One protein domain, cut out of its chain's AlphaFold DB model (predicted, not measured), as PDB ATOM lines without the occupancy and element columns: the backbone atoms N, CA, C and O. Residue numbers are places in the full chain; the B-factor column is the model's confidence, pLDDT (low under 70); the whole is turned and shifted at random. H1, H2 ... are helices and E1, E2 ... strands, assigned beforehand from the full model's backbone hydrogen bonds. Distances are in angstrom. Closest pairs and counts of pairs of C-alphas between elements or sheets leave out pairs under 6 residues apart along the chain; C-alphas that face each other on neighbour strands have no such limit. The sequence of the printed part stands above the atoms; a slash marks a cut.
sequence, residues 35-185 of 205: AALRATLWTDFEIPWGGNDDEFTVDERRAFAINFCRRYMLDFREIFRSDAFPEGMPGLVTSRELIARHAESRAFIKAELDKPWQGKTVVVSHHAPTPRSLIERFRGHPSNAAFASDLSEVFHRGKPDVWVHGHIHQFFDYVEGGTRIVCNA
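AT A GLANCE: This is residues 35 to 185 of the 205 residues of an uncharacterized protein of Endobacterium cerealis (UniProt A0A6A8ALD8). A twisted sheet of five strands has the long helix H3 and the short helix H5 over one face, while H1, H2 and H4 gather with long loops beyond one end of the strands. H3 runs along the edge strand E1 and on past the sheet toward H1, and residues 84 to 89, between H2 and H3, stick out as a free loop. The printed part has 151 residues, with E1, H1, H2, H3, E2, H4, H5, E3, E4 and E5 along the chain; the sheet is mixed, in the order E1, E2, E3, E5, E4. The class is mixed, helices and strands, though 75 residues, under half, are in named elements. The whole is compact, with a radius of gyration of the C-alphas of 16.0 A and spans of 51 by 39 by 28 A.

IN THESE COORDINATES: E1, residues 35 to 39, begins at C-alpha 35 (-0.932, 30.044, 22.103). H1 is residues 58 to 72, 20.9 A long, and H2 is residues 75 to 78. H3, residues 95 to 113, is 26.8 A long, from C-alpha 95 at (-14.024, 25.818, 49.374). E2, residues 120 to 125, is 16.7 A long. H4 is residues 142 to 146, H5 residues 152 to 158, E3 residues 162 to 165 and E4 residues 172 to 176. E5, residues 179 to 183, ends at C-alpha 183 (7.542, 30.644, 38.968).

HOW THE PARTS SIT: E1 and E2 are parallel, with N 37 and O 122 at 2.9 A, within hydrogen-bond range. E2 and E3 are parallel, with N 164 and O 123 at 2.8 A. E3 and E5 are parallel, with N 163 and O 180 at 2.8 A. E4 and E5 form an antiparallel hairpin, with N 174 and O 181 at 3.0 A. E1, H1, H2, H3, E2 and E2, H4, H5, E3 are strand-helix-strand units, parallel neighbour strands with helices between; the second has a right-handed crossover. H3 and H5 are on the same face, giving two layers, helices on one face of a sheet. H3 is over E1 at a height of 9.1 A over the sheet and runs along the strands, at 2 degrees to E1 on the local plane. H5, at a height of 8.0 A, is over none of the strands, but only just, with 2 of its C-alphas falling on E5. H3, with residues 110 to 113 alone, only just touches H5, with 3 pairs of C-alphas within 8 A, the closest those of Leu 113 and Gly 158 at 5.1 A. H1 touches H4, the closest C-alphas being those of Ala 65 and Pro 142 at 5.0 A. H1 and H2 are close but not clearly touching, the closest C-alphas being those of Arg 70 and Phe 76 at 5.5 A. In H1, H3 and H5 every O i to N i+4 pair is within hydrogen-bond range; H4 has 0 of 1, but 2 of 2 O i to N i+3 pairs, and H2 is too short for an O i to N i+4 pair.

THE WHOLE: The C-alphas farthest apart, those of Gly 88 and Gln 118, are 51.6 A apart. The printed part has no cut. The links E1 to H1, H2 to H3 and E2 to H4 are long. The mean pLDDT of the printed part is 91.3, and residues 50 to 52 are under 70.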
ATOM      1  N   ALA A  35       0.355  30.103  21.416       77.56
ATOM      2  CA  ALA A  35      -0.932  30.044  22.103       77.56
ATOM      3  C   ALA A  35      -0.729  30.237  23.613       77.56
ATOM      4  O   ALA A  35       0.046  29.500  24.222       77.56
ATOM      5  N   ALA A  36      -1.426  31.203  24.224       82.00
ATOM      6  CA  ALA A  36      -1.399  31.425  25.672       82.00
ATOM      7  C   ALA A  36      -2.731  31.034  26.335       82.00
ATOM      8  O   ALA A  36      -3.741  31.702  26.121       82.00
ATOM      9  N   LEU A  37      -2.725  30.007  27.186       83.94
ATOM     10  CA  LEU A  37      -3.889  29.551  27.958       83.94
ATOM     11  C   LEU A  37      -3.832  30.113  29.375       83.94
ATOM     12  O   LEU A  37      -2.804  29.994  30.034       83.94
ATOM     13  N   ARG A  38      -4.913  30.732  29.863       83.69
ATOM     14  CA  ARG A  38      -4.901  31.456  31.144       83.69
ATOM     15  C   ARG A  38      -6.060  31.050  32.042       83.69
ATOM     16  O   ARG A  38      -7.208  31.100  31.614       83.69
ATOM     17  N   ALA A  39      -5.760  30.730  33.296       78.88
ATOM     18  CA  ALA A  39      -6.759  30.483  34.334       78.88
ATOM     19  C   ALA A  39      -6.200  30.823  35.724       78.88
ATOM     20  O   ALA A  39      -4.998  30.762  35.946       78.88
ATOM     21  N   THR A  40      -7.037  31.119  36.720       87.25
ATOM     22  CA  THR A  40      -6.549  31.191  38.117       87.25
ATOM     23  C   THR A  40      -6.087  29.820  38.622       87.25
ATOM     24  O   THR A  40      -5.248  29.745  39.525       87.25
ATOM     25  N   LEU A  41      -6.613  28.754  38.012       92.12
ATOM     26  CA  LEU A  41      -6.504  27.347  38.386       92.12
ATOM     27  C   LEU A  41      -7.157  27.006  39.727       92.12
ATOM     28  O   LEU A  41      -7.779  25.965  39.787       92.12
ATOM     29  N   TRP A  42      -7.098  27.858  40.758       93.81
ATOM     30  CA  TRP A  42      -7.578  27.524  42.114       93.81
ATOM     31  C   TRP A  42      -7.063  26.142  42.571       93.81
ATOM     32  O   TRP A  42      -6.105  25.626  41.995       93.81
ATOM     33  N   THR A  43      -7.640  25.551  43.614       94.94
ATOM     34  CA  THR A  43      -7.160  24.277  44.163       94.94
ATOM     35  C   THR A  43      -8.292  23.288  44.432       94.94
ATOM     36  O   THR A  43      -9.415  23.670  44.780       94.94
ATOM     37  N   ASP A  44      -7.977  22.006  44.283       96.25
ATOM     38  CA  ASP A  44      -8.800  20.861  44.669       96.25
ATOM     39  C   ASP A  44      -8.645  20.468  46.151       96.25
ATOM     40  O   ASP A  44      -9.563  19.852  46.705       96.25
ATOM     41  N   PHE A  45      -7.564  20.907  46.806       96.00
ATOM     42  CA  PHE A  45      -7.122  20.503  48.146       96.00
ATOM     43  C   PHE A  45      -6.726  19.020  48.270       96.00
ATOM     44  O   PHE A  45      -6.792  18.464  49.366       96.00
ATOM     45  N   GLU A  46      -6.336  18.367  47.172       94.56
ATOM     46  CA  GLU A  46      -6.161  16.904  47.138       94.56
ATOM     47  C   GLU A  46      -4.703  16.442  47.270       94.56
ATOM     48  O   GLU A  46      -4.454  15.258  47.515       94.56
ATOM     49  N   ILE A  47      -3.730  17.356  47.169       91.88
ATOM     50  CA  ILE A  47      -2.317  16.977  47.285       91.88
ATOM     51  C   ILE A  47      -1.986  16.473  48.701       91.88
ATOM     52  O   ILE A  47      -2.523  16.994  49.687       91.88
ATOM     53  N   PRO A  48      -1.062  15.506  48.829       86.50
ATOM     54  CA  PRO A  48      -0.560  15.077  50.126       86.50
ATOM     55  C   PRO A  48       0.127  16.236  50.847       86.50
ATOM     56  O   PRO A  48       0.888  17.005  50.250       86.50
ATOM     57  N   TRP A  49      -0.141  16.368  52.139       77.44
ATOM     58  CA  TRP A  49       0.415  17.434  52.961       77.44
ATOM     59  C   TRP A  49       1.086  16.894  54.221       77.44
ATOM     60  O   TRP A  49       1.235  17.653  55.161       77.44
ATOM     61  N   GLY A  50       1.612  15.664  54.190       67.56
ATOM     62  CA  GLY A  50       2.532  15.074  55.166       67.56
ATOM     63  C   GLY A  50       1.900  14.604  56.475       67.56
ATOM     64  O   GLY A  50       0.855  15.072  56.913       67.56
ATOM     65  N   GLY A  51       2.594  13.660  57.112       63.34
ATOM     66  CA  GLY A  51       2.054  12.794  58.161       63.34
ATOM     67  C   GLY A  51       1.982  11.352  57.657       63.34
ATOM     68  O   GLY A  51       2.593  11.024  56.639       63.34
ATOM     69  N   ASN A  52       1.231  10.496  58.350       65.88
ATOM     70  CA  ASN A  52       0.851   9.177  57.843       65.88
ATOM     71  C   ASN A  52      -0.202   9.348  56.734       65.88
ATOM     72  O   ASN A  52      -1.359   8.981  56.912       65.88
ATOM     73  N   ASP A  53       0.166   9.972  55.611       70.94
ATOM     74  CA  ASP A  53      -0.761  10.227  54.501       70.94
ATOM     75  C   ASP A  53      -1.424   8.920  54.033       70.94
ATOM     76  O   ASP A  53      -2.600   8.934  53.683       70.94
ATOM     77  N   ASP A  54      -0.716   7.791  54.129       78.44
ATOM     78  CA  ASP A  54      -1.212   6.448  53.803       78.44
ATOM     79  C   ASP A  54      -2.325   5.940  54.744       78.44
ATOM     80  O   ASP A  54      -3.062   5.025  54.378       78.44
ATOM     81  N   GLU A  55      -2.480   6.519  55.941       84.81
ATOM     82  CA  GLU A  55      -3.544   6.158  56.895       84.81
ATOM     83  C   GLU A  55      -4.879   6.850  56.593       84.81
ATOM     84  O   GLU A  55      -5.918   6.398  57.074       84.81
ATOM     85  N   PHE A  56      -4.870   7.923  55.796       86.44
ATOM     86  CA  PHE A  56      -6.061   8.714  55.484       86.44
ATOM     87  C   PHE A  56      -6.426   8.617  54.006       86.44
ATOM     88  O   PHE A  56      -5.579   8.660  53.113       86.44
ATOM     89  N   THR A  57      -7.719   8.569  53.720       91.06
ATOM     90  CA  THR A  57      -8.233   8.710  52.356       91.06
ATOM     91  C   THR A  57      -7.986  10.125  51.815       91.06
ATOM     92  O   THR A  57      -7.788  11.085  52.567       91.06
ATOM     93  N   VAL A  58      -8.040  10.286  50.486       90.38
ATOM     94  CA  VAL A  58      -7.955  11.612  49.840       90.38
ATOM     95  C   VAL A  58      -9.022  12.558  50.400       90.38
ATOM     96  O   VAL A  58      -8.707  13.703  50.714       90.38
ATOM     97  N   ASP A  59     -10.253  12.077  50.594       92.44
ATOM     98  CA  ASP A  59     -11.361  12.889  51.103       92.44
ATOM     99  C   ASP A  59     -11.138  13.360  52.546       92.44
ATOM    100  O   ASP A  59     -11.425  14.516  52.869       92.44
ATOM    101  N   GLU A  60     -10.573  12.514  53.412       92.56
ATOM    102  CA  GLU A  60     -10.231  12.890  54.790       92.56
ATOM    103  C   GLU A  60      -9.123  13.945  54.825       92.56
ATOM    104  O   GLU A  60      -9.263  14.974  55.497       92.56
ATOM    105  N   ARG A  61      -8.051  13.747  54.043       91.25
ATOM    106  CA  ARG A  61      -6.956  14.725  53.931       91.25
ATOM    107  C   ARG A  61      -7.449  16.053  53.372       91.25
ATOM    108  O   ARG A  61      -7.090  17.114  53.885       91.25
ATOM    109  N   ARG A  62      -8.304  15.998  52.353       94.19
ATOM    110  CA  ARG A  62      -8.936  17.164  51.737       94.19
ATOM    111  C   ARG A  62      -9.805  17.915  52.738       94.19
ATOM    112  O   ARG A  62      -9.688  19.133  52.865       94.19
ATOM    113  N   ALA A  63     -10.663  17.210  53.475       94.38
ATOM    114  CA  ALA A  63     -11.531  17.811  54.483       94.38
ATOM    115  C   ALA A  63     -10.717  18.503  55.585       94.38
ATOM    116  O   ALA A  63     -11.039  19.626  55.988       94.38
ATOM    117  N   PHE A  64      -9.631  17.874  56.034       93.75
ATOM    118  CA  PHE A  64      -8.720  18.469  57.004       93.75
ATOM    119  C   PHE A  64      -8.046  19.732  56.453       93.75
ATOM    120  O   PHE A  64      -8.109  20.784  57.097       93.75
ATOM    121  N   ALA A  65      -7.460  19.669  55.252       94.81
ATOM    122  CA  ALA A  65      -6.827  20.818  54.608       94.81
ATOM    123  C   ALA A  65      -7.808  21.981  54.428       94.81
ATOM    124  O   ALA A  65      -7.487  23.118  54.771       94.81
ATOM    125  N   ILE A  66      -9.033  21.704  53.974       96.12
ATOM    126  CA  ILE A  66     -10.101  22.700  53.844       96.12
ATOM    127  C   ILE A  66     -10.392  23.363  55.191       96.12
ATOM    128  O   ILE A  66     -10.418  24.593  55.275       96.12
ATOM    129  N   ASN A  67     -10.599  22.580  56.250       95.50
ATOM    130  CA  ASN A  67     -10.905  23.117  57.577       95.50
ATOM    131  C   ASN A  67      -9.760  23.976  58.122       95.50
ATOM    132  O   ASN A  67     -10.000  25.055  58.673       95.50
ATOM    133  N   PHE A  68      -8.520  23.536  57.917       95.06
ATOM    134  CA  PHE A  68      -7.333  24.299  58.272       95.06
ATOM    135  C   PHE A  68      -7.278  25.626  57.498       95.06
ATOM    136  O   PHE A  68      -7.219  26.705  58.094       95.06
ATOM    137  N   CYS A  69      -7.365  25.575  56.169       94.88
ATOM    138  CA  CYS A  69      -7.233  26.746  55.304       94.88
ATOM    139  C   CYS A  69      -8.349  27.762  55.546       94.88
ATOM    140  O   CYS A  69      -8.072  28.951  55.678       94.88
ATOM    141  N   ARG A  70      -9.596  27.310  55.725       94.56
ATOM    142  CA  ARG A  70     -10.727  28.182  56.088       94.56
ATOM    143  C   ARG A  70     -10.482  28.964  57.370       94.56
ATOM    144  O   ARG A  70     -10.942  30.095  57.499       94.56
ATOM    145  N   ARG A  71      -9.776  28.362  58.329       93.06
ATOM    146  CA  ARG A  71      -9.491  28.997  59.613       93.06
ATOM    147  C   ARG A  71      -8.331  29.978  59.530       93.06
ATOM    148  O   ARG A  71      -8.386  30.988  60.229       93.06
ATOM    149  N   TYR A  72      -7.314  29.714  58.714       92.75
ATOM    150  CA  TYR A  72      -6.037  30.437  58.787       92.75
ATOM    151  C   TYR A  72      -5.664  31.253  57.544       92.75
ATOM    152  O   TYR A  72      -4.874  32.187  57.671       92.75
ATOM    153  N   MET A  73      -6.223  30.962  56.369       93.38
ATOM    154  CA  MET A  73      -5.889  31.683  55.139       93.38
ATOM    155  C   MET A  73      -6.737  32.936  54.949       93.38
ATOM    156  O   MET A  73      -7.930  32.964  55.256       93.38
ATOM    157  N   LEU A  74      -6.099  33.974  54.407       90.81
ATOM    158  CA  LEU A  74      -6.746  35.249  54.099       90.81
ATOM    159  C   LEU A  74      -7.794  35.117  52.995       90.81
ATOM    160  O   LEU A  74      -8.766  35.862  53.007       90.81
ATOM    161  N   ASP A  75      -7.642  34.150  52.097       90.38
ATOM    162  CA  ASP A  75      -8.566  33.887  50.996       90.38
ATOM    163  C   ASP A  75     -10.010  33.760  51.499       90.38
ATOM    164  O   ASP A  75     -10.906  34.443  51.016       90.38
ATOM    165  N   PHE A  76     -10.221  33.002  52.577       92.25
ATOM    166  CA  PHE A  76     -11.538  32.794  53.191       92.25
ATOM    167  C   PHE A  76     -12.029  33.954  54.069       92.25
ATOM    168  O   PHE A  76     -13.068  33.830  54.717       92.25
ATOM    169  N   ARG A  77     -11.283  35.058  54.136       91.50
ATOM    170  CA  ARG A  77     -11.615  36.253  54.928       91.50
ATOM    171  C   ARG A  77     -11.738  37.512  54.076       91.50
ATOM    172  O   ARG A  77     -12.449  38.428  54.465       91.50
ATOM    173  N   GLU A  78     -11.051  37.545  52.939       91.94
ATOM    174  CA  GLU A  78     -10.877  38.750  52.125       91.94
ATOM    175  C   GLU A  78     -11.336  38.567  50.670       91.94
ATOM    176  O   GLU A  78     -11.515  39.561  49.966       91.94
ATOM    177  N   ILE A  79     -11.525  37.329  50.192       90.00
ATOM    178  CA  ILE A  79     -11.987  37.068  48.824       90.00
ATOM    179  C   ILE A  79     -13.492  36.829  48.838       90.00
ATOM    180  O   ILE A  79     -14.001  35.946  49.532       90.00
ATOM    181  N   PHE A  80     -14.197  37.614  48.029       89.75
ATOM    182  CA  PHE A  80     -15.626  37.460  47.804       89.75
ATOM    183  C   PHE A  80     -15.888  36.491  46.653       89.75
ATOM    184  O   PHE A  80     -15.160  36.468  45.657       89.75
ATOM    185  N   ARG A  81     -16.948  35.702  46.802       87.25
ATOM    186  CA  ARG A  81     -17.473  34.830  45.751       87.25
ATOM    187  C   ARG A  81     -18.012  35.639  44.576       87.25
ATOM    188  O   ARG A  81     -18.340  36.815  44.734       87.25
ATOM    189  N   SER A  82     -18.099  35.028  43.394       80.50
ATOM    190  CA  SER A  82     -18.606  35.739  42.200       80.50
ATOM    191  C   SER A  82     -20.081  35.499  41.894       80.50
ATOM    192  O   SER A  82     -20.654  36.249  41.110       80.50
ATOM    193  N   ASP A  83     -20.703  34.486  42.486       80.00
ATOM    194  CA  ASP A  83     -22.134  34.225  42.360       80.00
ATOM    195  C   ASP A  83     -22.958  35.014  43.389       80.00
ATOM    196  O   ASP A  83     -22.464  35.468  44.424       80.00
ATOM    197  N   ALA A  84     -24.246  35.185  43.085       80.38
ATOM    198  CA  ALA A  84     -25.186  35.806  44.007       80.38
ATOM    199  C   ALA A  84     -25.292  34.980  45.297       80.38
ATOM    200  O   ALA A  84     -25.291  33.750  45.271       80.38
ATOM    201  N   PHE A  85     -25.427  35.663  46.430       80.62
ATOM    202  CA  PHE A  85     -25.551  35.031  47.736       80.62
ATOM    203  C   PHE A  85     -26.736  35.605  48.514       80.62
ATOM    204  O   PHE A  85     -27.141  36.741  48.253       80.62
ATOM    205  N   PRO A  86     -27.310  34.830  49.454       80.12
ATOM    206  CA  PRO A  86     -28.426  35.297  50.262       80.12
ATOM    207  C   PRO A  86     -28.080  36.578  51.022       80.12
ATOM    208  O   PRO A  86     -26.967  36.732  51.532       80.12
ATOM    209  N   GLU A  87     -29.060  37.470  51.129       82.31
ATOM    210  CA  GLU A  87     -28.937  38.698  51.908       82.31
ATOM    211  C   GLU A  87     -28.529  38.386  53.360       82.31
ATOM    212  O   GLU A  87     -29.002  37.423  53.966       82.31
ATOM    213  N   GLY A  88     -27.593  39.168  53.903       80.25
ATOM    214  CA  GLY A  88     -27.048  38.967  55.250       80.25
ATOM    215  C   GLY A  88     -25.906  37.948  55.358       80.25
ATOM    216  O   GLY A  88     -25.298  37.840  56.422       80.25
ATOM    217  N   MET A  89     -25.551  37.234  54.284       82.00
ATOM    218  CA  MET A  89     -24.309  36.455  54.250       82.00
ATOM    219  C   MET A  89     -23.111  37.333  53.864       82.00
ATOM    220  O   MET A  89     -23.260  38.259  53.069       82.00
ATOM    221  N   PRO A  90     -21.895  37.031  54.357       82.44
ATOM    222  CA  PRO A  90     -20.720  37.861  54.096       82.44
ATOM    223  C   PRO A  90     -20.234  37.793  52.639       82.44
ATOM    224  O   PRO A  90     -19.304  38.507  52.290       82.44
ATOM    225  N   GLY A  91     -20.808  36.925  51.796       88.81
ATOM    226  CA  GLY A  91     -20.417  36.800  50.390       88.81
ATOM    227  C   GLY A  91     -18.983  36.309  50.179       88.81
ATOM    228  O   GLY A  91     -18.419  36.518  49.113       88.81
ATOM    229  N   LEU A  92     -18.366  35.682  51.183       92.50
ATOM    230  CA  LEU A  92     -16.997  35.179  51.084       92.50
ATOM    231  C   LEU A  92     -16.931  33.910  50.232       92.50
ATOM    232  O   LEU A  92     -17.880  33.115  50.193       92.50
ATOM    233  N   VAL A  93     -15.788  33.724  49.575       93.25
ATOM    234  CA  VAL A  93     -15.496  32.544  48.765       93.25
ATOM    235  C   VAL A  93     -15.611  31.274  49.606       93.25
ATOM    236  O   VAL A  93     -15.262  31.235  50.790       93.25
ATOM    237  N   THR A  94     -16.114  30.207  48.995       92.88
ATOM    238  CA  THR A  94     -16.257  28.910  49.670       92.88
ATOM    239  C   THR A  94     -15.311  27.880  49.083       92.88
ATOM    240  O   THR A  94     -14.999  27.920  47.899       92.88
ATOM    241  N   SER A  95     -14.898  26.889  49.876       94.56
ATOM    242  CA  SER A  95     -14.024  25.818  49.374       94.56
ATOM    243  C   SER A  95     -14.684  25.052  48.227       94.56
ATOM    244  O   SER A  95     -14.012  24.684  47.276       94.56
ATOM    245  N   ARG A  96     -16.016  24.894  48.271       93.62
ATOM    246  CA  ARG A  96     -16.810  24.316  47.177       93.62
ATOM    247  C   ARG A  96     -16.636  25.094  45.873       93.62
ATOM    248  O   ARG A  96     -16.474  24.488  44.825       93.62
ATOM    249  N   GLU A  97     -16.683  26.419  45.942       93.00
ATOM    250  CA  GLU A  97     -16.496  27.283  44.778       93.00
ATOM    251  C   GLU A  97     -15.060  27.223  44.252       93.00
ATOM    252  O   GLU A  97     -14.872  27.119  43.044       93.00
ATOM    253  N   LEU A  98     -14.056  27.225  45.137       95.19
ATOM    254  CA  LEU A  98     -12.654  27.064  44.736       95.19
ATOM    255  C   LEU A  98     -12.435  25.751  43.976       95.19
ATOM    256  O   LEU A  98     -11.852  25.761  42.894       95.19
ATOM    257  N   ILE A  99     -12.983  24.650  44.498       96.62
ATOM    258  CA  ILE A  99     -12.924  23.319  43.881       96.62
ATOM    259  C   ILE A  99     -13.647  23.300  42.528       96.62
ATOM    260  O   ILE A  99     -13.118  22.767  41.556       96.62
ATOM    261  N   ALA A 100     -14.845  23.887  42.444       95.06
ATOM    262  CA  ALA A 100     -15.610  23.932  41.198       95.06
ATOM    263  C   ALA A 100     -14.854  24.702  40.104       95.06
ATOM    264  O   ALA A 100     -14.652  24.187  39.004       95.06
ATOM    265  N   ARG A 101     -14.329  25.888  40.434       94.31
ATOM    266  CA  ARG A 101     -13.515  26.693  39.511       94.31
ATOM    267  C   ARG A 101     -12.207  26.012  39.130       94.31
ATOM    268  O   ARG A 101     -11.705  26.221  38.023       94.31
ATOM    269  N   HIS A 102     -11.642  25.217  40.036       96.44
ATOM    270  CA  HIS A 102     -10.477  24.401  39.739       96.44
ATOM    271  C   HIS A 102     -10.790  23.342  38.684       96.44
ATOM    272  O   HIS A 102     -10.096  23.258  37.669       96.44
ATOM    273  N   ALA A 103     -11.882  22.599  38.867       96.25
ATOM    274  CA  ALA A 103     -12.336  21.613  37.893       96.25
ATOM    275  C   ALA A 103     -12.614  22.247  36.516       96.25
ATOM    276  O   ALA A 103     -12.173  21.712  35.498       96.25
ATOM    277  N   GLU A 104     -13.266  23.415  36.479       95.56
ATOM    278  CA  GLU A 104     -13.509  24.183  35.249       95.56
ATOM    279  C   GLU A 104     -12.203  24.605  34.564       95.56
ATOM    280  O   GLU A 104     -12.025  24.375  33.366       95.56
ATOM    281  N   SER A 105     -11.255  25.160  35.326       94.62
ATOM    282  CA  SER A 105      -9.943  25.576  34.812       94.62
ATOM    283  C   SER A 105      -9.169  24.392  34.235       94.62
ATOM    284  O   SER A 105      -8.612  24.487  33.140       94.62
ATOM    285  N   ARG A 106      -9.158  23.255  34.942       95.44
ATOM    286  CA  ARG A 106      -8.482  22.029  34.500       95.44
ATOM    287  C   ARG A 106      -9.113  21.470  33.229       95.44
ATOM    288  O   ARG A 106      -8.393  21.074  32.314       95.44
ATOM    289  N   ALA A 107     -10.444  21.453  33.158       94.62
ATOM    290  CA  ALA A 107     -11.179  20.997  31.983       94.62
ATOM    291  C   ALA A 107     -10.901  21.889  30.765       94.62
ATOM    292  O   ALA A 107     -10.607  21.364  29.692       94.62
ATOM    293  N   PHE A 108     -10.921  23.212  30.948       94.62
ATOM    294  CA  PHE A 108     -10.572  24.179  29.909       94.62
ATOM    295  C   PHE A 108      -9.143  23.969  29.402       94.62
ATOM    296  O   PHE A 108      -8.952  23.740  28.212       94.62
ATOM    297  N   ILE A 109      -8.145  23.962  30.296       94.44
ATOM    298  CA  ILE A 109      -6.734  23.785  29.915       94.44
ATOM    299  C   ILE A 109      -6.551  22.477  29.144       94.44
ATOM    300  O   ILE A 109      -5.944  22.472  28.078       94.44
ATOM    301  N   LYS A 110      -7.119  21.372  29.641       94.38
ATOM    302  CA  LYS A 110      -7.045  20.080  28.955       94.38
ATOM    303  C   LYS A 110      -7.676  20.141  27.560       94.38
ATOM    304  O   LYS A 110      -7.096  19.617  26.617       94.38
ATOM    305  N   ALA A 111      -8.859  20.738  27.433       93.25
ATOM    306  CA  ALA A 111      -9.568  20.823  26.160       93.25
ATOM    307  C   ALA A 111      -8.818  21.683  25.135       93.25
ATOM    308  O   ALA A 111      -8.787  21.333  23.961       93.25
ATOM    309  N   GLU A 112      -8.196  22.780  25.566       93.81
ATOM    310  CA  GLU A 112      -7.388  23.630  24.691       93.81
ATOM    311  C   GLU A 112      -6.074  22.960  24.275       93.81
ATOM    312  O   GLU A 112      -5.708  23.036  23.108       93.81
ATOM    313  N   LEU A 113      -5.402  22.250  25.190       92.94
ATOM    314  CA  LEU A 113      -4.198  21.471  24.872       92.94
ATOM    315  C   LEU A 113      -4.481  20.294  23.924       92.94
ATOM    316  O   LEU A 113      -3.579  19.847  23.225       92.94
ATOM    317  N   ASP A 114      -5.720  19.800  23.880       92.25
ATOM    318  CA  ASP A 114      -6.142  18.746  22.950       92.25
ATOM    319  C   ASP A 114      -6.366  19.263  21.514       92.25
ATOM    320  O   ASP A 114      -6.515  18.463  20.587       92.25
ATOM    321  N   LYS A 115      -6.402  20.586  21.301       91.31
ATOM    322  CA  LYS A 115      -6.576  21.168  19.965       91.31
ATOM    323  C   LYS A 115      -5.255  21.124  19.189       91.31
ATOM    324  O   LYS A 115      -4.218  21.497  19.734       91.31
ATOM    325  N   PRO A 116      -5.268  20.743  17.897       88.50
ATOM    326  CA  PRO A 116      -4.071  20.804  17.069       88.50
ATOM    327  C   PRO A 116      -3.509  22.229  16.993       88.50
ATOM    328  O   PRO A 116      -4.214  23.165  16.615       88.50
ATOM    329  N   TRP A 117      -2.224  22.375  17.302       88.12
ATOM    330  CA  TRP A 117      -1.486  23.631  17.214       88.12
ATOM    331  C   TRP A 117      -0.076  23.345  16.698       88.12
ATOM    332  O   TRP A 117       0.560  22.393  17.139       88.12
ATOM    333  N   GLN A 118       0.401  24.134  15.732       84.94
ATOM    334  CA  GLN A 118       1.733  23.949  15.129       84.94
ATOM    335  C   GLN A 118       2.809  24.857  15.746       84.94
ATOM    336  O   GLN A 118       3.973  24.767  15.365       84.94
ATOM    337  N   GLY A 119       2.428  25.747  16.665       89.56
ATOM    338  CA  GLY A 119       3.340  26.666  17.340       89.56
ATOM    339  C   GLY A 119       3.686  26.229  18.762       89.56
ATOM    340  O   GLY A 119       3.412  25.104  19.177       89.56
ATOM    341  N   LYS A 120       4.249  27.167  19.524       92.19
ATOM    342  CA  LYS A 120       4.526  26.993  20.951       92.19
ATOM    343  C   LYS A 120       3.263  27.188  21.777       92.19
ATOM    344  O   LYS A 120       2.447  28.059  21.460       92.19
ATOM    345  N   THR A 121       3.121  26.424  22.850       94.56
ATOM    346  CA  THR A 121       2.000  26.550  23.784       94.56
ATOM    347  C   THR A 121       2.500  26.926  25.168       94.56
ATOM    348  O   THR A 121       3.310  26.224  25.772       94.56
ATOM    349  N   VAL A 122       1.974  28.033  25.685       95.62
ATOM    350  CA  VAL A 122       2.253  28.539  27.026       95.62
ATOM    351  C   VAL A 122       0.981  28.463  27.858       95.62
ATOM    352  O   VAL A 122      -0.066  28.981  27.470       95.62
ATOM    353  N   VAL A 123       1.071  27.863  29.038       96.06
ATOM    354  CA  VAL A 123       0.003  27.895  30.039       96.06
ATOM    355  C   VAL A 123       0.395  28.859  31.150       96.06
ATOM    356  O   VAL A 123       1.538  28.874  31.597       96.06
ATOM    357  N   VAL A 124      -0.546  29.685  31.595       96.19
ATOM    358  CA  VAL A 124      -0.359  30.622  32.700       96.19
ATOM    359  C   VAL A 124      -1.429  30.371  33.753       96.19
ATOM    360  O   VAL A 124      -2.625  30.503  33.475       96.19
ATOM    361  N   SER A 125      -1.006  30.049  34.974       96.50
ATOM    362  CA  SER A 125      -1.897  29.899  36.125       96.50
ATOM    363  C   SER A 125      -1.518  30.799  37.296       96.50
ATOM    364  O   SER A 125      -0.380  31.245  37.415       96.50
ATOM    365  N   HIS A 126      -2.462  31.093  38.195       95.38
ATOM    366  CA  HIS A 126      -2.080  31.692  39.478       95.38
ATOM    367  C   HIS A 126      -1.518  30.624  40.417       95.38
ATOM    368  O   HIS A 126      -0.383  30.756  40.857       95.38
ATOM    369  N   HIS A 127      -2.288  29.564  40.680       96.75
ATOM    370  CA  HIS A 127      -1.886  28.461  41.558       96.75
ATOM    371  C   HIS A 127      -0.870  27.547  40.874       96.75
ATOM    372  O   HIS A 127      -0.841  27.454  39.640       96.75
ATOM    373  N   ALA A 128      -0.035  26.881  41.671       97.25
ATOM    374  CA  ALA A 128       0.976  25.972  41.157       97.25
ATOM    375  C   ALA A 128       0.327  24.699  40.579       97.25
ATOM    376  O   ALA A 128      -0.566  24.128  41.206       97.25
ATOM    377  N   PRO A 129       0.768  24.228  39.403       97.00
ATOM    378  CA  PRO A 129       0.155  23.076  38.747       97.00
ATOM    379  C   PRO A 129       0.766  21.738  39.201       97.00
ATOM    380  O   PRO A 129       0.385  20.689  38.696       97.00
ATOM    381  N   THR A 130       1.747  21.763  40.107       95.69
ATOM    382  CA  THR A 130       2.400  20.563  40.649       95.69
ATOM    383  C   THR A 130       2.922  20.830  42.064       95.69
ATOM    384  O   THR A 130       3.409  21.938  42.344       95.69
ATOM    385  N   PRO A 131       2.885  19.827  42.965       94.44
ATOM    386  CA  PRO A 131       3.487  19.911  44.294       94.44
ATOM    387  C   PRO A 131       4.996  20.189  44.282       94.44
ATOM    388  O   PRO A 131       5.535  20.651  45.284       94.44
ATOM    389  N   ARG A 132       5.698  19.950  43.164       94.75
ATOM    390  CA  ARG A 132       7.142  20.230  43.045       94.75
ATOM    391  C   ARG A 132       7.490  21.712  43.143       94.75
ATOM    392  O   ARG A 132       8.630  22.042  43.456       94.75
ATOM    393  N   SER A 133       6.514  22.586  42.921       95.56
ATOM    394  CA  SER A 133       6.653  24.023  43.149       95.56
ATOM    395  C   SER A 133       6.389  24.435  44.597       95.56
ATOM    396  O   SER A 133       6.360  25.627  44.878       95.56
ATOM    397  N   LEU A 134       6.152  23.512  45.532       94.56
ATOM    398  CA  LEU A 134       5.993  23.864  46.941       94.56
ATOM    399  C   LEU A 134       7.347  24.115  47.605       94.56
ATOM    400  O   LEU A 134       8.356  23.477  47.308       94.56
ATOM    401  N   ILE A 135       7.363  25.058  48.545       92.88
ATOM    402  CA  ILE A 135       8.576  25.423  49.276       92.88
ATOM    403  C   ILE A 135       8.867  24.341  50.319       92.88
ATOM    404  O   ILE A 135       8.057  24.103  51.214       92.88
ATOM    405  N   GLU A 136      10.065  23.758  50.252       89.56
ATOM    406  CA  GLU A 136      10.520  22.658  51.115       89.56
ATOM    407  C   GLU A 136      10.320  22.923  52.614       89.56
ATOM    408  O   GLU A 136       9.933  22.037  53.368       89.56
ATOM    409  N   ARG A 137      10.508  24.174  53.054       88.88
ATOM    410  CA  ARG A 137      10.306  24.589  54.451       88.88
ATOM    411  C   ARG A 137       8.892  24.301  54.977       88.88
ATOM    412  O   ARG A 137       8.725  24.144  56.183       88.88
ATOM    413  N   PHE A 138       7.891  24.273  54.101       88.94
ATOM    414  CA  PHE A 138       6.503  23.976  54.448       88.94
ATOM    415  C   PHE A 138       6.108  22.544  54.086       88.94
ATOM    416  O   PHE A 138       4.918  22.234  54.093       88.94
ATOM    417  N   ARG A 139       7.061  21.660  53.753       87.31
ATOM    418  CA  ARG A 139       6.773  20.242  53.513       87.31
ATOM    419  C   ARG A 139       5.992  19.689  54.700       87.31
ATOM    420  O   ARG A 139       6.364  19.887  55.853       87.31
ATOM    421  N   GLY A 140       4.900  19.004  54.400       85.25
ATOM    422  CA  GLY A 140       4.057  18.430  55.434       85.25
ATOM    423  C   GLY A 140       3.089  19.411  56.109       85.25
ATOM    424  O   GLY A 140       2.532  19.094  57.157       85.25
ATOM    425  N   HIS A 141       2.893  20.613  55.559       91.56
ATOM    426  CA  HIS A 141       1.931  21.558  56.108       91.56
ATOM    427  C   HIS A 141       0.579  21.497  55.366       91.56
ATOM    428  O   HIS A 141       0.561  21.681  54.144       91.56
ATOM    429  N   PRO A 142      -0.566  21.368  56.072       91.75
ATOM    430  CA  PRO A 142      -1.897  21.227  55.465       91.75
ATOM    431  C   PRO A 142      -2.286  22.361  54.525       91.75
ATOM    432  O   PRO A 142      -3.053  22.172  53.584       91.75
ATOM    433  N   SER A 143      -1.748  23.559  54.772       92.62
ATOM    434  CA  SER A 143      -2.019  24.701  53.906       92.62
ATOM    435  C   SER A 143      -1.483  24.519  52.496       92.62
ATOM    436  O   SER A 143      -2.027  25.157  51.612       92.62
ATOM    437  N   ASN A 144      -0.461  23.684  52.259       93.25
ATOM    438  CA  ASN A 144       0.102  23.476  50.918       93.25
ATOM    439  C   ASN A 144      -0.956  23.036  49.909       93.25
ATOM    440  O   ASN A 144      -0.887  23.434  48.748       93.25
ATOM    441  N   ALA A 145      -1.963  22.292  50.370       94.12
ATOM    442  CA  ALA A 145      -3.080  21.874  49.544       94.12
ATOM    443  C   ALA A 145      -3.945  23.036  49.042       94.12
ATOM    444  O   ALA A 145      -4.719  22.860  48.116       94.12
ATOM    445  N   ALA A 146      -3.790  24.245  49.580       94.75
ATOM    446  CA  ALA A 146      -4.398  25.440  49.013       94.75
ATOM    447  C   ALA A 146      -3.565  26.103  47.904       94.75
ATOM    448  O   ALA A 146      -4.102  26.938  47.189       94.75
ATOM    449  N   PHE A 147      -2.278  25.771  47.758       94.69
ATOM    450  CA  PHE A 147      -1.369  26.494  46.858       94.69
ATOM    451  C   PHE A 147      -1.063  25.752  45.555       94.69
ATOM    452  O   PHE A 147      -0.737  26.395  44.551       94.69
ATOM    453  N   ALA A 148      -1.132  24.420  45.579       95.69
ATOM    454  CA  ALA A 148      -0.840  23.565  44.439       95.69
ATOM    455  C   ALA A 148      -1.872  22.440  44.294       95.69
ATOM    456  O   ALA A 148      -2.437  21.977  45.284       95.69
ATOM    457  N   SER A 149      -2.036  21.974  43.060       95.88
ATOM    458  CA  SER A 149      -2.720  20.724  42.710       95.88
ATOM    459  C   SER A 149      -1.774  19.860  41.879       95.88
ATOM    460  O   SER A 149      -0.793  20.377  41.344       95.88
ATOM    461  N   ASP A 150      -2.034  18.559  41.770       95.00
ATOM    462  CA  ASP A 150      -1.226  17.665  40.934       95.00
ATOM    463  C   ASP A 150      -1.831  17.535  39.530       95.00
ATOM    464  O   ASP A 150      -2.809  16.820  39.308       95.00
ATOM    465  N   LEU A 151      -1.262  18.269  38.569       95.69
ATOM    466  CA  LEU A 151      -1.634  18.208  37.154       95.69
ATOM    467  C   LEU A 151      -0.594  17.448  36.314       95.69
ATOM    468  O   LEU A 151      -0.551  17.642  35.098       95.69
ATOM    469  N   SER A 152       0.203  16.552  36.912       91.62
ATOM    470  CA  SER A 152       1.254  15.800  36.204       91.62
ATOM    471  C   SER A 152       0.751  15.136  34.913       91.62
ATOM    472  O   SER A 152       1.360  15.269  33.850       91.62
ATOM    473  N   GLU A 153      -0.438  14.531  34.958       91.06
ATOM    474  CA  GLU A 153      -1.104  13.919  33.796       91.06
ATOM    475  C   GLU A 153      -1.415  14.913  32.659       91.06
ATOM    476  O   GLU A 153      -1.354  14.566  31.475       91.06
ATOM    477  N   VAL A 154      -1.727  16.173  32.988       91.25
ATOM    478  CA  VAL A 154      -1.979  17.226  31.990       91.25
ATOM    479  C   VAL A 154      -0.689  17.564  31.247       91.25
ATOM    480  O   VAL A 154      -0.729  17.716  30.025       91.25
ATOM    481  N   PHE A 155       0.451  17.621  31.944       87.81
ATOM    482  CA  PHE A 155       1.749  17.845  31.299       87.81
ATOM    483  C   PHE A 155       2.120  16.670  30.395       87.81
ATOM    484  O   PHE A 155       2.488  16.877  29.242       87.81
ATOM    485  N   HIS A 156       1.963  15.433  30.878       85.50
ATOM    486  CA  HIS A 156       2.327  14.238  30.118       85.50
ATOM    487  C   HIS A 156       1.526  14.084  28.820       85.50
ATOM    488  O   HIS A 156       2.083  13.663  27.800       85.50
ATOM    489  N   ARG A 157       0.237  14.446  28.843       88.81
ATOM    490  CA  ARG A 157      -0.655  14.331  27.684       88.81
ATOM    491  C   ARG A 157      -0.611  15.548  26.763       88.81
ATOM    492  O   ARG A 157      -0.483  15.370  25.558       88.81
ATOM    493  N   GLY A 158      -0.744  16.753  27.316       89.31
ATOM    494  CA  GLY A 158      -0.856  17.993  26.541       89.31
ATOM    495  C   GLY A 158       0.485  18.617  26.153       89.31
ATOM    496  O   GLY A 158       0.536  19.363  25.183       89.31
ATOM    497  N   LYS A 159       1.560  18.312  26.897       90.88
ATOM    498  CA  LYS A 159       2.943  18.762  26.662       90.88
ATOM    499  C   LYS A 159       3.070  20.235  26.236       90.88
ATOM    500  O   LYS A 159       3.694  20.506  25.209       90.88
ATOM    501  N   PRO A 160       2.501  21.201  26.988       94.94
ATOM    502  CA  PRO A 160       2.796  22.603  26.719       94.94
ATOM    503  C   PRO A 160       4.306  22.842  26.834       94.94
ATOM    504  O   PRO A 160       4.968  22.225  27.671       94.94
ATOM    505  N   ASP A 161       4.854  23.743  26.024       95.88
ATOM    506  CA  ASP A 161       6.282  24.066  26.065       95.88
ATOM    507  C   ASP A 161       6.659  24.720  27.399       95.88
ATOM    508  O   ASP A 161       7.687  24.396  27.998       95.88
ATOM    509  N   VAL A 162       5.798  25.620  27.890       96.62
ATOM    510  CA  VAL A 162       6.023  26.364  29.132       96.62
ATOM    511  C   VAL A 162       4.746  26.448  29.962       96.62
ATOM    512  O   VAL A 162       3.665  26.718  29.442       96.62
ATOM    513  N   TRP A 163       4.886  26.291  31.277       97.56
ATOM    514  CA  TRP A 163       3.856  26.619  32.253       97.56
ATOM    515  C   TRP A 163       4.376  27.660  33.242       97.56
ATOM    516  O   TRP A 163       5.232  27.372  34.075       97.56
ATOM    517  N   VAL A 164       3.834  28.873  33.188       97.69
ATOM    518  CA  VAL A 164       4.145  29.938  34.145       97.69
ATOM    519  C   VAL A 164       3.098  29.937  35.249       97.69
ATOM    520  O   VAL A 164       1.904  30.018  34.973       97.69
ATOM    521  N   HIS A 165       3.524  29.879  36.505       97.50
ATOM    522  CA  HIS A 165       2.627  30.033  37.640       97.50
ATOM    523  C   HIS A 165       3.110  31.088  38.636       97.50
ATOM    524  O   HIS A 165       4.250  31.553  38.603       97.50
ATOM    525  N   GLY A 166       2.214  31.485  39.533       93.81
ATOM    526  CA  GLY A 166       2.508  32.381  40.641       93.81
ATOM    527  C   GLY A 166       2.186  31.715  41.968       93.81
ATOM    528  O   GLY A 166       2.406  30.513  42.133       93.81
ATOM    529  N   HIS A 167       1.639  32.532  42.872       93.88
ATOM    530  CA  HIS A 167       1.108  32.190  44.195       93.88
ATOM    531  C   HIS A 167       2.140  31.649  45.195       93.88
ATOM    532  O   HIS A 167       2.198  32.108  46.333       93.88
ATOM    533  N   ILE A 168       3.038  30.772  44.754       92.62
ATOM    534  CA  ILE A 168       4.241  30.415  45.481       92.62
ATOM    535  C   ILE A 168       5.228  31.567  45.350       92.62
ATOM    536  O   ILE A 168       5.775  31.827  44.283       92.62
ATOM    537  N   HIS A 169       5.439  32.303  46.434       94.81
ATOM    538  CA  HIS A 169       6.366  33.431  46.487       94.81
ATOM    539  C   HIS A 169       7.829  32.960  46.531       94.81
ATOM    540  O   HIS A 169       8.561  33.321  47.444       94.81
ATOM    541  N   GLN A 170       8.241  32.128  45.573       95.69
ATOM    542  CA  GLN A 170       9.583  31.570  45.433       95.69
ATOM    543  C   GLN A 170       9.885  31.356  43.949       95.69
ATOM    544  O   GLN A 170       9.023  30.907  43.192       95.69
ATOM    545  N   PHE A 171      11.112  31.662  43.530       96.44
ATOM    546  CA  PHE A 171      11.547  31.371  42.170       96.44
ATOM    547  C   PHE A 171      11.697  29.862  41.942       96.44
ATOM    548  O   PHE A 171      12.410  29.187  42.688       96.44
ATOM    549  N   PHE A 172      11.088  29.369  40.867       97.69
ATOM    550  CA  PHE A 172      11.236  28.010  40.356       97.69
ATOM    551  C   PHE A 172      11.435  28.041  38.840       97.69
ATOM    552  O   PHE A 172      10.792  28.827  38.150       97.69
ATOM    553  N   ASP A 173      12.308  27.179  38.328       97.50
ATOM    554  CA  ASP A 173      12.517  26.947  36.894       97.50
ATOM    555  C   ASP A 173      13.027  25.515  36.723       97.50
ATOM    556  O   ASP A 173      14.160  25.200  37.095       97.50
ATOM    557  N   TYR A 174      12.152  24.618  36.277       97.19
ATOM    558  CA  TYR A 174      12.455  23.195  36.136       97.19
ATOM    559  C   TYR A 174      11.621  22.561  35.025       97.19
ATOM    560  O   TYR A 174      10.708  23.177  34.487       97.19
ATOM    561  N   VAL A 175      11.937  21.314  34.674       95.75
ATOM    562  CA  VAL A 175      11.204  20.555  33.654       95.75
ATOM    563  C   VAL A 175      10.491  19.364  34.289       95.75
ATOM    564  O   VAL A 175      11.068  18.627  35.093       95.75
ATOM    565  N   GLU A 176       9.235  19.166  33.898       94.44
ATOM    566  CA  GLU A 176       8.391  18.037  34.283       94.44
ATOM    567  C   GLU A 176       7.500  17.634  33.106       94.44
ATOM    568  O   GLU A 176       6.928  18.484  32.434       94.44
ATOM    569  N   GLY A 177       7.435  16.337  32.791       91.06
ATOM    570  CA  GLY A 177       6.629  15.844  31.665       91.06
ATOM    571  C   GLY A 177       7.016  16.395  30.281       91.06
ATOM    572  O   GLY A 177       6.259  16.214  29.333       91.06
ATOM    573  N   GLY A 178       8.181  17.042  30.146       92.19
ATOM    574  CA  GLY A 178       8.601  17.759  28.934       92.19
ATOM    575  C   GLY A 178       8.192  19.239  28.891       92.19
ATOM    576  O   GLY A 178       8.576  19.935  27.960       92.19
ATOM    577  N   THR A 179       7.476  19.729  29.904       95.62
ATOM    578  CA  THR A 179       7.070  21.129  30.064       95.62
ATOM    579  C   THR A 179       8.055  21.868  30.964       95.62
ATOM    580  O   THR A 179       8.392  21.379  32.045       95.62
ATOM    581  N   ARG A 180       8.493  23.067  30.564       97.12
ATOM    582  CA  ARG A 180       9.253  23.968  31.444       97.12
ATOM    583  C   ARG A 180       8.296  24.693  32.389       97.12
ATOM    584  O   ARG A 180       7.496  25.516  31.953       97.12
ATOM    585  N   ILE A 181       8.376  24.408  33.680       97.50
ATOM    586  CA  ILE A 181       7.548  25.013  34.724       97.50
ATOM    587  C   ILE A 181       8.331  26.142  35.389       97.50
ATOM    588  O   ILE A 181       9.440  25.933  35.883       97.50
ATOM    589  N   VAL A 182       7.745  27.340  35.406       98.12
ATOM    590  CA  VAL A 182       8.386  28.554  35.913       98.12
ATOM    591  C   VAL A 182       7.498  29.265  36.927       98.12
ATOM    592  O   VAL A 182       6.334  29.556  36.660       98.12
ATOM    593  N   CYS A 183       8.089  29.653  38.054       98.00
ATOM    594  CA  CYS A 183       7.542  30.644  38.968       98.00
ATOM    595  C   CYS A 183       8.546  31.773  39.163       98.00
ATOM    596  O   CYS A 183       9.697  31.530  39.505       98.00
ATOM    597  N   ASN A 184       8.116  33.019  38.981       96.88
ATOM    598  CA  ASN A 184       8.934  34.195  39.285       96.88
ATOM    599  C   ASN A 184       8.090  35.263  39.996       96.88
ATOM    600  O   ASN A 184       7.990  36.411  39.559       96.88
ATOM    601  N   ALA A 185       7.404  34.857  41.068       93.62
ATOM    602  CA  ALA A 185       6.533  35.738  41.835       93.62
ATOM    603  C   ALA A 185       7.342  36.721  42.703       93.62
ATOM    604  O   ALA A 185       8.272  36.337  43.406       93.62
TER     605      ALA A 185